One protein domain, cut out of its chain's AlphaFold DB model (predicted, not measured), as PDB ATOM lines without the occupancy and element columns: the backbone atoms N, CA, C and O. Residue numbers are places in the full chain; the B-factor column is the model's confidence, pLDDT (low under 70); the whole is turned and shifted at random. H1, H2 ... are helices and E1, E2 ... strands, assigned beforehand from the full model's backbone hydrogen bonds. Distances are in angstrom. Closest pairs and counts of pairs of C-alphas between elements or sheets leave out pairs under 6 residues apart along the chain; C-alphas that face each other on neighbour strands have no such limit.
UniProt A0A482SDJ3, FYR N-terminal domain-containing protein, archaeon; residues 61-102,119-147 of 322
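This is residues 61 to 102 and 119 to 147 of the 322 residues of the protein "FYR N-terminal domain-containing protein" of archaeon (UniProt A0A482SDJ3). A two-stranded antiparallel ribbon, E1 and E2, has the long helix H1 packed over one face, mostly over E1. Short H2 turns the chain from H1 into the ribbon at the end where E1 begins and E2 ends, while H3 begins near E2 and runs out beyond that end. The printed part has 71 residues with three named helices and two named strands, in the order H1, H2, E1, E2, H3; the sheet order is E1 - E2, and the class is mixed, helices and strands. It is compact, with a radius of gyration of the C-alphas of 12.4 A, but elongated in outline, spanning 40 by 21 by 21 A.

H1, residues 61 to 82, is 31.6 A from first to last C-alpha and begins with C-alpha 61 at (-55.399, 42.468, -64.971). H2 covers residues 87 to 92. E1, residues 93 to 102, is 26.0 A long and begins with C-alpha 93 at (-38.968, 45.548, -48.928). E2, residues 119 to 125, is 19.5 A long. H3, residues 134 to 147, is 19.9 A long and ends with C-alpha 147 at (-23.285, 44.366, -39.183).

H1 touches H2 with its residues 73 to 81 alone, at a steep tilt of 50 degrees, opposite ways; their closest C-alphas are those of Thr 77 and Pro 87, 5.1 A apart. The closest C-alphas of H1 and E1 are those of Glu 69 and Val 97, 5.7 A apart. E1 and E2 are antiparallel neighbours at 156 degrees; N 96 and O 122 are 2.9 A apart and N 120 and O 98 are 2.8 A apart, both within hydrogen-bond range. Residues 123 to 124 of E2 also pair, antiparallel, with residues 130 to 131. The closest C-alphas of E2 and H3 are those of Tyr 123 and Val 137, 7.4 A apart. H1 and H3 only just touch, with 3 pairs of C-alphas within 8 A, the closest those of Leu 76 and Lys 134 at 6.4 A. H2 and H3 are close but not clearly touching, with the C-alphas of Leu 89 and Ile 141, their closest, 7.9 A apart. E1 and H3 are only just apart, at 8.4 A. In H1 and H3 every O i to N i+4 pair is within hydrogen-bond range; H2 has 0 of 2 such pairs but 3 of 3 O i to N i+3 pairs.

The two C-alphas farthest apart are those of Ala 61 and Arg 147, at 41.2 A. Residues 103 to 118 are not printed, and C-alphas 102 and 119 are 9.4 A apart across this cut. Of the links printed whole, H1 to H2 and H2 to E1 are tight, E2 to H3 is short, and none is long. The mean pLDDT of the printed part is 86.6; residues 61, 101 and 102 are under 70.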
ATOM      1  N   ALA A  61     -56.791  42.903 -65.050       65.69
ATOM      2  CA  ALA A  61     -55.399  42.468 -64.971       65.69
ATOM      3  C   ALA A  61     -54.573  43.211 -63.902       65.69
ATOM      4  O   ALA A  61     -53.823  42.575 -63.160       65.69
ATOM      5  N   GLY A  62     -54.712  44.534 -63.790       72.19
ATOM      6  CA  GLY A  62     -54.033  45.345 -62.776       72.19
ATOM      7  C   GLY A  62     -54.517  45.023 -61.363       72.19
ATOM      8  O   GLY A  62     -53.713  44.947 -60.430       72.19
ATOM      9  N   LYS A  63     -55.815  44.734 -61.207       80.31
ATOM     10  CA  LYS A  63     -56.389  44.283 -59.930       80.31
ATOM     11  C   LYS A  63     -55.831  42.921 -59.502       80.31
ATOM     12  O   LYS A  63     -55.423  42.768 -58.352       80.31
ATOM     13  N   ALA A  64     -55.732  41.970 -60.435       81.00
ATOM     14  CA  ALA A  64     -55.162  40.649 -60.169       81.00
ATOM     15  C   ALA A  64     -53.670  40.707 -59.784       81.00
ATOM     16  O   ALA A  64     -53.230  39.948 -58.921       81.00
ATOM     17  N   MET A  65     -52.886  41.606 -60.389       82.56
ATOM     18  CA  MET A  65     -51.466  41.776 -60.049       82.56
ATOM     19  C   MET A  65     -51.276  42.353 -58.643       82.56
ATOM     20  O   MET A  65     -50.511  41.790 -57.860       82.56
ATOM     21  N   LYS A  66     -52.038  43.395 -58.279       86.12
ATOM     22  CA  LYS A  66     -52.011  43.960 -56.918       86.12
ATOM     23  C   LYS A  66     -52.412  42.935 -55.856       86.12
ATOM     24  O   LYS A  66     -51.812  42.886 -54.787       86.12
ATOM     25  N   GLU A  67     -53.388  42.077 -56.146       89.06
ATOM     26  CA  GLU A  67     -53.772  40.991 -55.234       89.06
ATOM     27  C   GLU A  67     -52.618  39.999 -55.004       89.06
ATOM     28  O   GLU A  67     -52.372  39.579 -53.870       89.06
ATOM     29  N   GLN A  68     -51.857  39.661 -56.053       89.25
ATOM     30  CA  GLN A  68     -50.674  38.807 -55.906       89.25
ATOM     31  C   GLN A  68     -49.555  39.485 -55.112       89.25
ATOM     32  O   GLN A  68     -48.887  38.809 -54.332       89.25
ATOM     33  N   GLU A  69     -49.354  40.794 -55.269       90.06
ATOM     34  CA  GLU A  69     -48.378  41.557 -54.478       90.06
ATOM     35  C   GLU A  69     -48.736  41.565 -52.991       90.06
ATOM     36  O   GLU A  69     -47.882  41.269 -52.153       90.06
ATOM     37  N   ILE A  70     -50.009  41.807 -52.658       91.19
ATOM     38  CA  ILE A  70     -50.510  41.751 -51.277       91.19
ATOM     39  C   ILE A  70     -50.272  40.357 -50.688       91.19
ATOM     40  O   ILE A  70     -49.718  40.224 -49.594       91.19
ATOM     41  N   LYS A  71     -50.621  39.306 -51.437       92.69
ATOM     42  CA  LYS A  71     -50.417  37.917 -51.010       92.69
ATOM     43  C   LYS A  71     -48.938  37.583 -50.818       92.69
ATOM     44  O   LYS A  71     -48.568  36.929 -49.844       92.69
ATOM     45  N   ALA A  72     -48.078  38.035 -51.727       91.06
ATOM     46  CA  ALA A  72     -46.639  37.830 -51.644       91.06
ATOM     47  C   ALA A  72     -46.020  38.565 -50.444       91.06
ATOM     48  O   ALA A  72     -45.163  37.995 -49.765       91.06
ATOM     49  N   ARG A  73     -46.499  39.775 -50.126       92.75
ATOM     50  CA  ARG A  73     -46.104  40.514 -48.921       92.75
ATOM     51  C   ARG A  73     -46.529  39.783 -47.652       92.75
ATOM     52  O   ARG A  73     -45.693  39.562 -46.785       92.75
ATOM     53  N   GLN A  74     -47.772  39.313 -47.580       95.06
ATOM     54  CA  GLN A  74     -48.248  38.531 -46.436       95.06
ATOM     55  C   GLN A  74     -47.423  37.247 -46.247       95.06
ATOM     56  O   GLN A  74     -46.960  36.952 -45.148       95.06
ATOM     57  N   HIS A  75     -47.113  36.543 -47.338       93.81
ATOM     58  CA  HIS A  75     -46.233  35.375 -47.311       93.81
ATOM     59  C   HIS A  75     -44.794  35.685 -46.864       93.81
ATOM     60  O   HIS A  75     -44.103  34.767 -46.406       93.81
ATOM     61  N   LEU A  76     -44.301  36.912 -47.065       94.56
ATOM     62  CA  LEU A  76     -43.008  37.355 -46.543       94.56
ATOM     63  C   LEU A  76     -43.105  37.606 -45.036       94.56
ATOM     64  O   LEU A  76     -42.276  37.091 -44.292       94.56
ATOM     65  N   THR A  77     -44.138  38.317 -44.582       95.44
ATOM     66  CA  THR A  77     -44.400  38.576 -43.158       95.44
ATOM     67  C   THR A  77     -44.521  37.278 -42.355       95.44
ATOM     68  O   THR A  77     -43.848  37.114 -41.333       95.44
ATOM     69  N   ASP A  78     -45.297  36.310 -42.849       95.12
ATOM     70  CA  ASP A  78     -45.453  34.994 -42.217       95.12
ATOM     71  C   ASP A  78     -44.125  34.226 -42.175       95.12
ATOM     72  O   ASP A  78     -43.801  33.550 -41.197       95.12
ATOM     73  N   PHE A  79     -43.327  34.344 -43.240       95.00
ATOM     74  CA  PHE A  79     -42.019  33.707 -43.326       95.00
ATOM     75  C   PHE A  79     -41.036  34.292 -42.306       95.00
ATOM     76  O   PHE A  79     -40.392  33.526 -41.593       95.00
ATOM     77  N   LEU A  80     -40.950  35.619 -42.180       94.44
ATOM     78  CA  LEU A  80     -40.104  36.266 -41.172       94.44
ATOM     79  C   LEU A  80     -40.539  35.889 -39.750       94.44
ATOM     80  O   LEU A  80     -39.697  35.497 -38.941       94.44
ATOM     81  N   THR A  81     -41.849  35.892 -39.489       94.88
ATOM     82  CA  THR A  81     -42.426  35.478 -38.198       94.88
ATOM     83  C   THR A  81     -42.032  34.043 -37.846       94.88
ATOM     84  O   THR A  81     -41.553  33.777 -36.746       94.88
ATOM     85  N   LYS A  82     -42.144  33.112 -38.805       95.81
ATOM     86  CA  LYS A  82     -41.736  31.707 -38.634       95.81
ATOM     87  C   LYS A  82     -40.248  31.551 -38.293       95.81
ATOM     88  O   LYS A  82     -39.867  30.577 -37.650       95.81
ATOM     89  N   HIS A  83     -39.413  32.493 -38.725       93.75
ATOM     90  CA  HIS A  83     -37.976  32.517 -38.458       93.75
ATOM     91  C   HIS A  83     -37.590  33.360 -37.228       93.75
ATOM     92  O   HIS A  83     -36.401  33.599 -37.020       93.75
ATOM     93  N   ASN A  84     -38.557  33.769 -36.394       93.88
ATOM     94  CA  ASN A  84     -38.353  34.624 -35.217       93.88
ATOM     95  C   ASN A  84     -37.679  35.970 -35.548       93.88
ATOM     96  O   ASN A  84     -36.902  36.502 -34.754       93.88
ATOM     97  N   ILE A  85     -37.955  36.511 -36.734       92.88
ATOM     98  CA  ILE A  85     -37.531  37.847 -37.158       92.88
ATOM     99  C   ILE A  85     -38.727  38.793 -37.039       92.88
ATOM    100  O   ILE A  85     -39.857  38.384 -37.299       92.88
ATOM    101  N   ASP A  86     -38.479  40.049 -36.651       93.50
ATOM    102  CA  ASP A  86     -39.533  41.064 -36.548       93.50
ATOM    103  C   ASP A  86     -40.279  41.196 -37.895       93.50
ATOM    104  O   ASP A  86     -39.654  41.563 -38.897       93.50
ATOM    105  N   PRO A  87     -41.596  40.908 -37.948       92.69
ATOM    106  CA  PRO A  87     -42.382  40.986 -39.178       92.69
ATOM    107  C   PRO A  87     -42.399  42.383 -39.799       92.69
ATOM    108  O   PRO A  87     -42.579  42.489 -41.013       92.69
ATOM    109  N   LYS A  88     -42.173  43.445 -39.011       94.00
ATOM    110  CA  LYS A  88     -42.100  44.827 -39.517       94.00
ATOM    111  C   LYS A  88     -40.950  45.039 -40.493       94.00
ATOM    112  O   LYS A  88     -41.021  45.921 -41.336       94.00
ATOM    113  N   LEU A  89     -39.911  44.200 -40.447       91.31
ATOM    114  CA  LEU A  89     -38.814  44.261 -41.414       91.31
ATOM    115  C   LEU A  89     -39.246  43.873 -42.833       91.31
ATOM    116  O   LEU A  89     -38.499  44.132 -43.768       91.31
ATOM    117  N   ALA A  90     -40.437  43.293 -43.024       91.69
ATOM    118  CA  ALA A  90     -41.014  43.127 -44.355       91.69
ATOM    119  C   ALA A  90     -41.353  44.475 -45.017       91.69
ATOM    120  O   ALA A  90     -41.374  44.546 -46.244       91.69
ATOM    121  N   ASP A  91     -41.593  45.534 -44.234       91.88
ATOM    122  CA  ASP A  91     -41.938  46.862 -44.755       91.88
ATOM    123  C   ASP A  91     -40.743  47.571 -45.408       91.88
ATOM    124  O   ASP A  91     -40.944  48.427 -46.268       91.88
ATOM    125  N   ASP A  92     -39.516  47.148 -45.080       92.00
ATOM    126  CA  ASP A  92     -38.274  47.597 -45.722       92.00
ATOM    127  C   ASP A  92     -38.109  47.037 -47.153       92.00
ATOM    128  O   ASP A  92     -37.124  47.350 -47.828       92.00
ATOM    129  N   TYR A  93     -39.033  46.185 -47.616       91.25
ATOM    130  CA  TYR A  93     -38.968  45.548 -48.928       91.25
ATOM    131  C   TYR A  93     -40.206  45.852 -49.772       91.25
ATOM    132  O   TYR A  93     -41.336  45.503 -49.421       91.25
ATOM    133  N   GLN A  94     -39.992  46.434 -50.952       92.62
ATOM    134  CA  GLN A  94     -41.027  46.538 -51.972       92.62
ATOM    135  C   GLN A  94     -41.184  45.184 -52.672       92.62
ATOM    136  O   GLN A  94     -40.219  44.614 -53.184       92.62
ATOM    137  N   VAL A  95     -42.406  44.652 -52.686       92.12
ATOM    138  CA  VAL A  95     -42.719  43.359 -53.299       92.12
ATOM    139  C   VAL A  95     -43.241  43.595 -54.705       92.12
ATOM    140  O   VAL A  95     -44.305  44.179 -54.873       92.12
ATOM    141  N   HIS A  96     -42.510  43.102 -55.699       89.56
ATOM    142  CA  HIS A  96     -42.902  43.150 -57.101       89.56
ATOM    143  C   HIS A  96     -43.250  41.754 -57.585       89.56
ATOM    144  O   HIS A  96     -42.455  40.818 -57.451       89.56
ATOM    145  N   VAL A  97     -44.429  41.608 -58.182       88.50
ATOM    146  CA  VAL A  97     -44.851  40.350 -58.797       88.50
ATOM    147  C   VAL A  97     -44.848  40.512 -60.307       88.50
ATOM    148  O   VAL A  97     -45.372  41.481 -60.840       88.50
ATOM    149  N   ARG A  98     -44.277  39.542 -61.024       83.81
ATOM    150  CA  ARG A  98     -44.302  39.491 -62.490       83.81
ATOM    151  C   ARG A  98     -44.956  38.213 -62.970       83.81
ATOM    152  O   ARG A  98     -44.680  37.124 -62.466       83.81
ATOM    153  N   LYS A  99     -45.802  38.339 -63.987       82.38
ATOM    154  CA  LYS A  99     -46.452  37.207 -64.641       82.38
ATOM    155  C   LYS A  99     -45.536  36.672 -65.739       82.38
ATOM    156  O   LYS A  99     -45.373  37.295 -66.781       82.38
ATOM    157  N   SER A 100     -44.944  35.507 -65.514       73.69
ATOM    158  CA  SER A 100     -44.141  34.804 -66.510       73.69
ATOM    159  C   SER A 100     -44.999  33.790 -67.266       73.69
ATOM    160  O   SER A 100     -45.782  33.035 -66.681       73.69
ATOM    161  N   LYS A 101     -44.860  33.762 -68.594       68.75
ATOM    162  CA  LYS A 101     -45.417  32.693 -69.430       68.75
ATOM    163  C   LYS A 101     -44.495  31.483 -69.324       68.75
ATOM    164  O   LYS A 101     -43.447  31.438 -69.967       68.75
ATOM    165  N   ALA A 102     -44.885  30.487 -68.534       56.91
ATOM    166  CA  ALA A 102     -44.180  29.217 -68.521       56.91
ATOM    167  C   ALA A 102     -44.583  28.426 -69.774       56.91
ATOM    168  O   ALA A 102     -45.716  27.967 -69.907       56.91
ATOM    169  N   TYR A 119     -46.163  33.108 -61.446       79.94
ATOM    170  CA  TYR A 119     -45.820  34.404 -60.876       79.94
ATOM    171  C   TYR A 119     -44.415  34.323 -60.282       79.94
ATOM    172  O   TYR A 119     -44.138  33.461 -59.447       79.94
ATOM    173  N   ALA A 120     -43.521  35.193 -60.739       84.44
ATOM    174  CA  ALA A 120     -42.210  35.397 -60.139       84.44
ATOM    175  C   ALA A 120     -42.299  36.584 -59.175       84.44
ATOM    176  O   ALA A 120     -42.842  37.625 -59.537       84.44
ATOM    177  N   VAL A 121     -41.780  36.424 -57.961       88.12
ATOM    178  CA  VAL A 121     -41.766  37.482 -56.942       88.12
ATOM    179  C   VAL A 121     -40.339  37.975 -56.777       88.12
ATOM    180  O   VAL A 121     -39.422  37.167 -56.658       88.12
ATOM    181  N   THR A 122     -40.159  39.287 -56.770       88.50
ATOM    182  CA  THR A 122     -38.886  39.957 -56.499       88.50
ATOM    183  C   THR A 122     -39.085  40.936 -55.347       88.50
ATOM    184  O   THR A 122     -40.122  41.590 -55.265       88.50
ATOM    185  N   TYR A 123     -38.111  41.015 -54.447       90.12
ATOM    186  CA  TYR A 123     -38.125  41.900 -53.287       90.12
ATOM    187  C   TYR A 123     -37.035  42.950 -53.473       90.12
ATOM    188  O   TYR A 123     -35.886  42.586 -53.717       90.12
ATOM    189  N   ILE A 124     -37.389  44.226 -53.368       86.75
ATOM    190  CA  ILE A 124     -36.447  45.343 -53.487       86.75
ATOM    191  C   ILE A 124     -36.272  45.949 -52.104       86.75
ATOM    192  O   ILE A 124     -37.233  46.475 -51.549       86.75
ATOM    193  N   GLY A 125     -35.083  45.811 -51.521       86.31
ATOM    194  CA  GLY A 125     -34.779  46.422 -50.227       86.31
ATOM    195  C   GLY A 125     -34.591  47.933 -50.343       86.31
ATOM    196  O   GLY A 125     -34.197  48.418 -51.396       86.31
ATOM    197  N   THR A 126     -34.762  48.673 -49.244       82.81
ATOM    198  CA  THR A 126     -34.486  50.131 -49.176       82.81
ATOM    199  C   THR A 126     -33.061  50.536 -49.583       82.81
ATOM    200  O   THR A 126     -32.754  51.710 -49.763       82.81
ATOM    201  N   ASP A 127     -32.138  49.575 -49.624       76.69
ATOM    202  CA  ASP A 127     -30.768  49.762 -50.094       76.69
ATOM    203  C   ASP A 127     -30.620  49.525 -51.610       76.69
ATOM    204  O   ASP A 127     -29.496  49.521 -52.115       76.69
ATOM    205  N   GLY A 128     -31.720  49.350 -52.343       71.88
ATOM    206  CA  GLY A 128     -31.753  49.038 -53.772       71.88
ATOM    207  C   GLY A 128     -31.424  47.579 -54.104       71.88
ATOM    208  O   GLY A 128     -31.291  47.235 -55.276       71.88
ATOM    209  N   SER A 129     -31.263  46.699 -53.106       75.38
ATOM    210  CA  SER A 129     -30.949  45.287 -53.356       75.38
ATOM    211  C   SER A 129     -32.130  44.551 -53.997       75.38
ATOM    212  O   SER A 129     -33.238  44.561 -53.468       75.38
ATOM    213  N   ILE A 130     -31.885  43.875 -55.124       81.44
ATOM    214  CA  ILE A 130     -32.876  43.031 -55.805       81.44
ATOM    215  C   ILE A 130     -32.705  41.583 -55.342       81.44
ATOM    216  O   ILE A 130     -31.704  40.930 -55.642       81.44
ATOM    217  N   LEU A 131     -33.705  41.064 -54.638       85.62
ATOM    218  CA  LEU A 131     -33.693  39.733 -54.038       85.62
ATOM    219  C   LEU A 131     -34.766  38.857 -54.690       85.62
ATOM    220  O   LEU A 131     -35.941  39.215 -54.753       85.62
ATOM    221  N   ALA A 132     -34.366  37.687 -55.188       84.94
ATOM    222  CA  ALA A 132     -35.238  36.809 -55.971       84.94
ATOM    223  C   ALA A 132     -36.048  35.826 -55.105       84.94
ATOM    224  O   ALA A 132     -36.917  35.115 -55.613       84.94
ATOM    225  N   SER A 133     -35.758  35.737 -53.802       87.62
ATOM    226  CA  SER A 133     -36.429  34.808 -52.897       87.62
ATOM    227  C   SER A 133     -36.542  35.332 -51.463       87.62
ATOM    228  O   SER A 133     -35.779  36.186 -51.019       87.62
ATOM    229  N   LYS A 134     -37.475  34.755 -50.695       90.62
ATOM    230  CA  LYS A 134     -37.645  35.051 -49.260       90.62
ATOM    231  C   LYS A 134     -36.416  34.665 -48.431       90.62
ATOM    232  O   LYS A 134     -36.127  35.300 -47.422       90.62
ATOM    233  N   SER A 135     -35.686  33.633 -48.856       87.38
ATOM    234  CA  SER A 135     -34.436  33.213 -48.216       87.38
ATOM    235  C   SER A 135     -33.326  34.246 -48.406       87.38
ATOM    236  O   SER A 135     -32.554  34.482 -47.476       87.38
ATOM    237  N   ASP A 136     -33.282  34.903 -49.567       82.88
ATOM    238  CA  ASP A 136     -32.340  35.997 -49.824       82.88
ATOM    239  C   ASP A 136     -32.675  37.212 -48.946       82.88
ATOM    240  O   ASP A 136     -31.777  37.796 -48.345       82.88
ATOM    241  N   VAL A 137     -33.969  37.530 -48.782       88.25
ATOM    242  CA  VAL A 137     -34.446  38.573 -47.849       88.25
ATOM    243  C   VAL A 137     -34.012  38.273 -46.414       88.25
ATOM    244  O   VAL A 137     -33.423  39.126 -45.753       88.25
ATOM    245  N   LEU A 138     -34.236  37.047 -45.936       89.38
ATOM    246  CA  LEU A 138     -33.813  36.641 -44.595       89.38
ATOM    247  C   LEU A 138     -32.296  36.774 -44.406       89.38
ATOM    248  O   LEU A 138     -31.854  37.281 -43.377       89.38
ATOM    249  N   SER A 139     -31.512  36.357 -45.400       84.88
ATOM    250  CA  SER A 139     -30.049  36.453 -45.358       84.88
ATOM    251  C   SER A 139     -29.591  37.913 -45.313       84.88
ATOM    252  O   SER A 139     -28.763  38.273 -44.476       84.88
ATOM    253  N   ALA A 140     -30.195  38.780 -46.134       85.00
ATOM    254  CA  ALA A 140     -29.919  40.214 -46.138       85.00
ATOM    255  C   ALA A 140     -30.240  40.869 -44.781       85.00
ATOM    256  O   ALA A 140     -29.429  41.637 -44.253       85.00
ATOM    257  N   ILE A 141     -31.378  40.519 -44.169       89.56
ATOM    258  CA  ILE A 141     -31.759  40.992 -42.830       89.56
ATOM    259  C   ILE A 141     -30.744  40.526 -41.780       89.56
ATOM    260  O   ILE A 141     -30.263  41.333 -40.983       89.56
ATOM    261  N   GLN A 142     -30.390  39.239 -41.776       88.00
ATOM    262  CA  GLN A 142     -29.441  38.679 -40.811       88.00
ATOM    263  C   GLN A 142     -28.055  39.315 -40.937       88.00
ATOM    264  O   GLN A 142     -27.437  39.648 -39.922       88.00
ATOM    265  N   ASP A 143     -27.585  39.562 -42.157       82.75
ATOM    266  CA  ASP A 143     -26.324  40.257 -42.390       82.75
ATOM    267  C   ASP A 143     -26.375  41.717 -41.930       82.75
ATOM    268  O   ASP A 143     -25.389  42.225 -41.387       82.75
ATOM    269  N   ARG A 144     -27.516  42.398 -42.090       82.62
ATOM    270  CA  ARG A 144     -27.721  43.761 -41.578       82.62
ATOM    271  C   ARG A 144     -27.707  43.792 -40.050       82.62
ATOM    272  O   ARG A 144     -27.054  44.660 -39.471       82.62
ATOM    273  N   ILE A 145     -28.368  42.836 -39.394       84.06
ATOM    274  CA  ILE A 145     -28.349  42.685 -37.931       84.06
ATOM    275  C   ILE A 145     -26.920  42.411 -37.450       84.06
ATOM    276  O   ILE A 145     -26.434  43.105 -36.555       84.06
ATOM    277  N   ARG A 146     -26.210  41.470 -38.088       81.31
ATOM    278  CA  ARG A 146     -24.819  41.130 -37.753       81.31
ATOM    279  C   ARG A 146     -23.892  42.338 -37.899       81.31
ATOM    280  O   ARG A 146     -23.069  42.580 -37.020       81.31
ATOM    281  N   ARG A 147     -24.047  43.124 -38.971       78.31
ATOM    282  CA  ARG A 147     -23.285  44.366 -39.183       78.31
ATOM    283  C   ARG A 147     -23.570  45.410 -38.104       78.31
ATOM    284  O   ARG A 147     -22.630  45.997 -37.589       78.31
TER     285      ARG A 147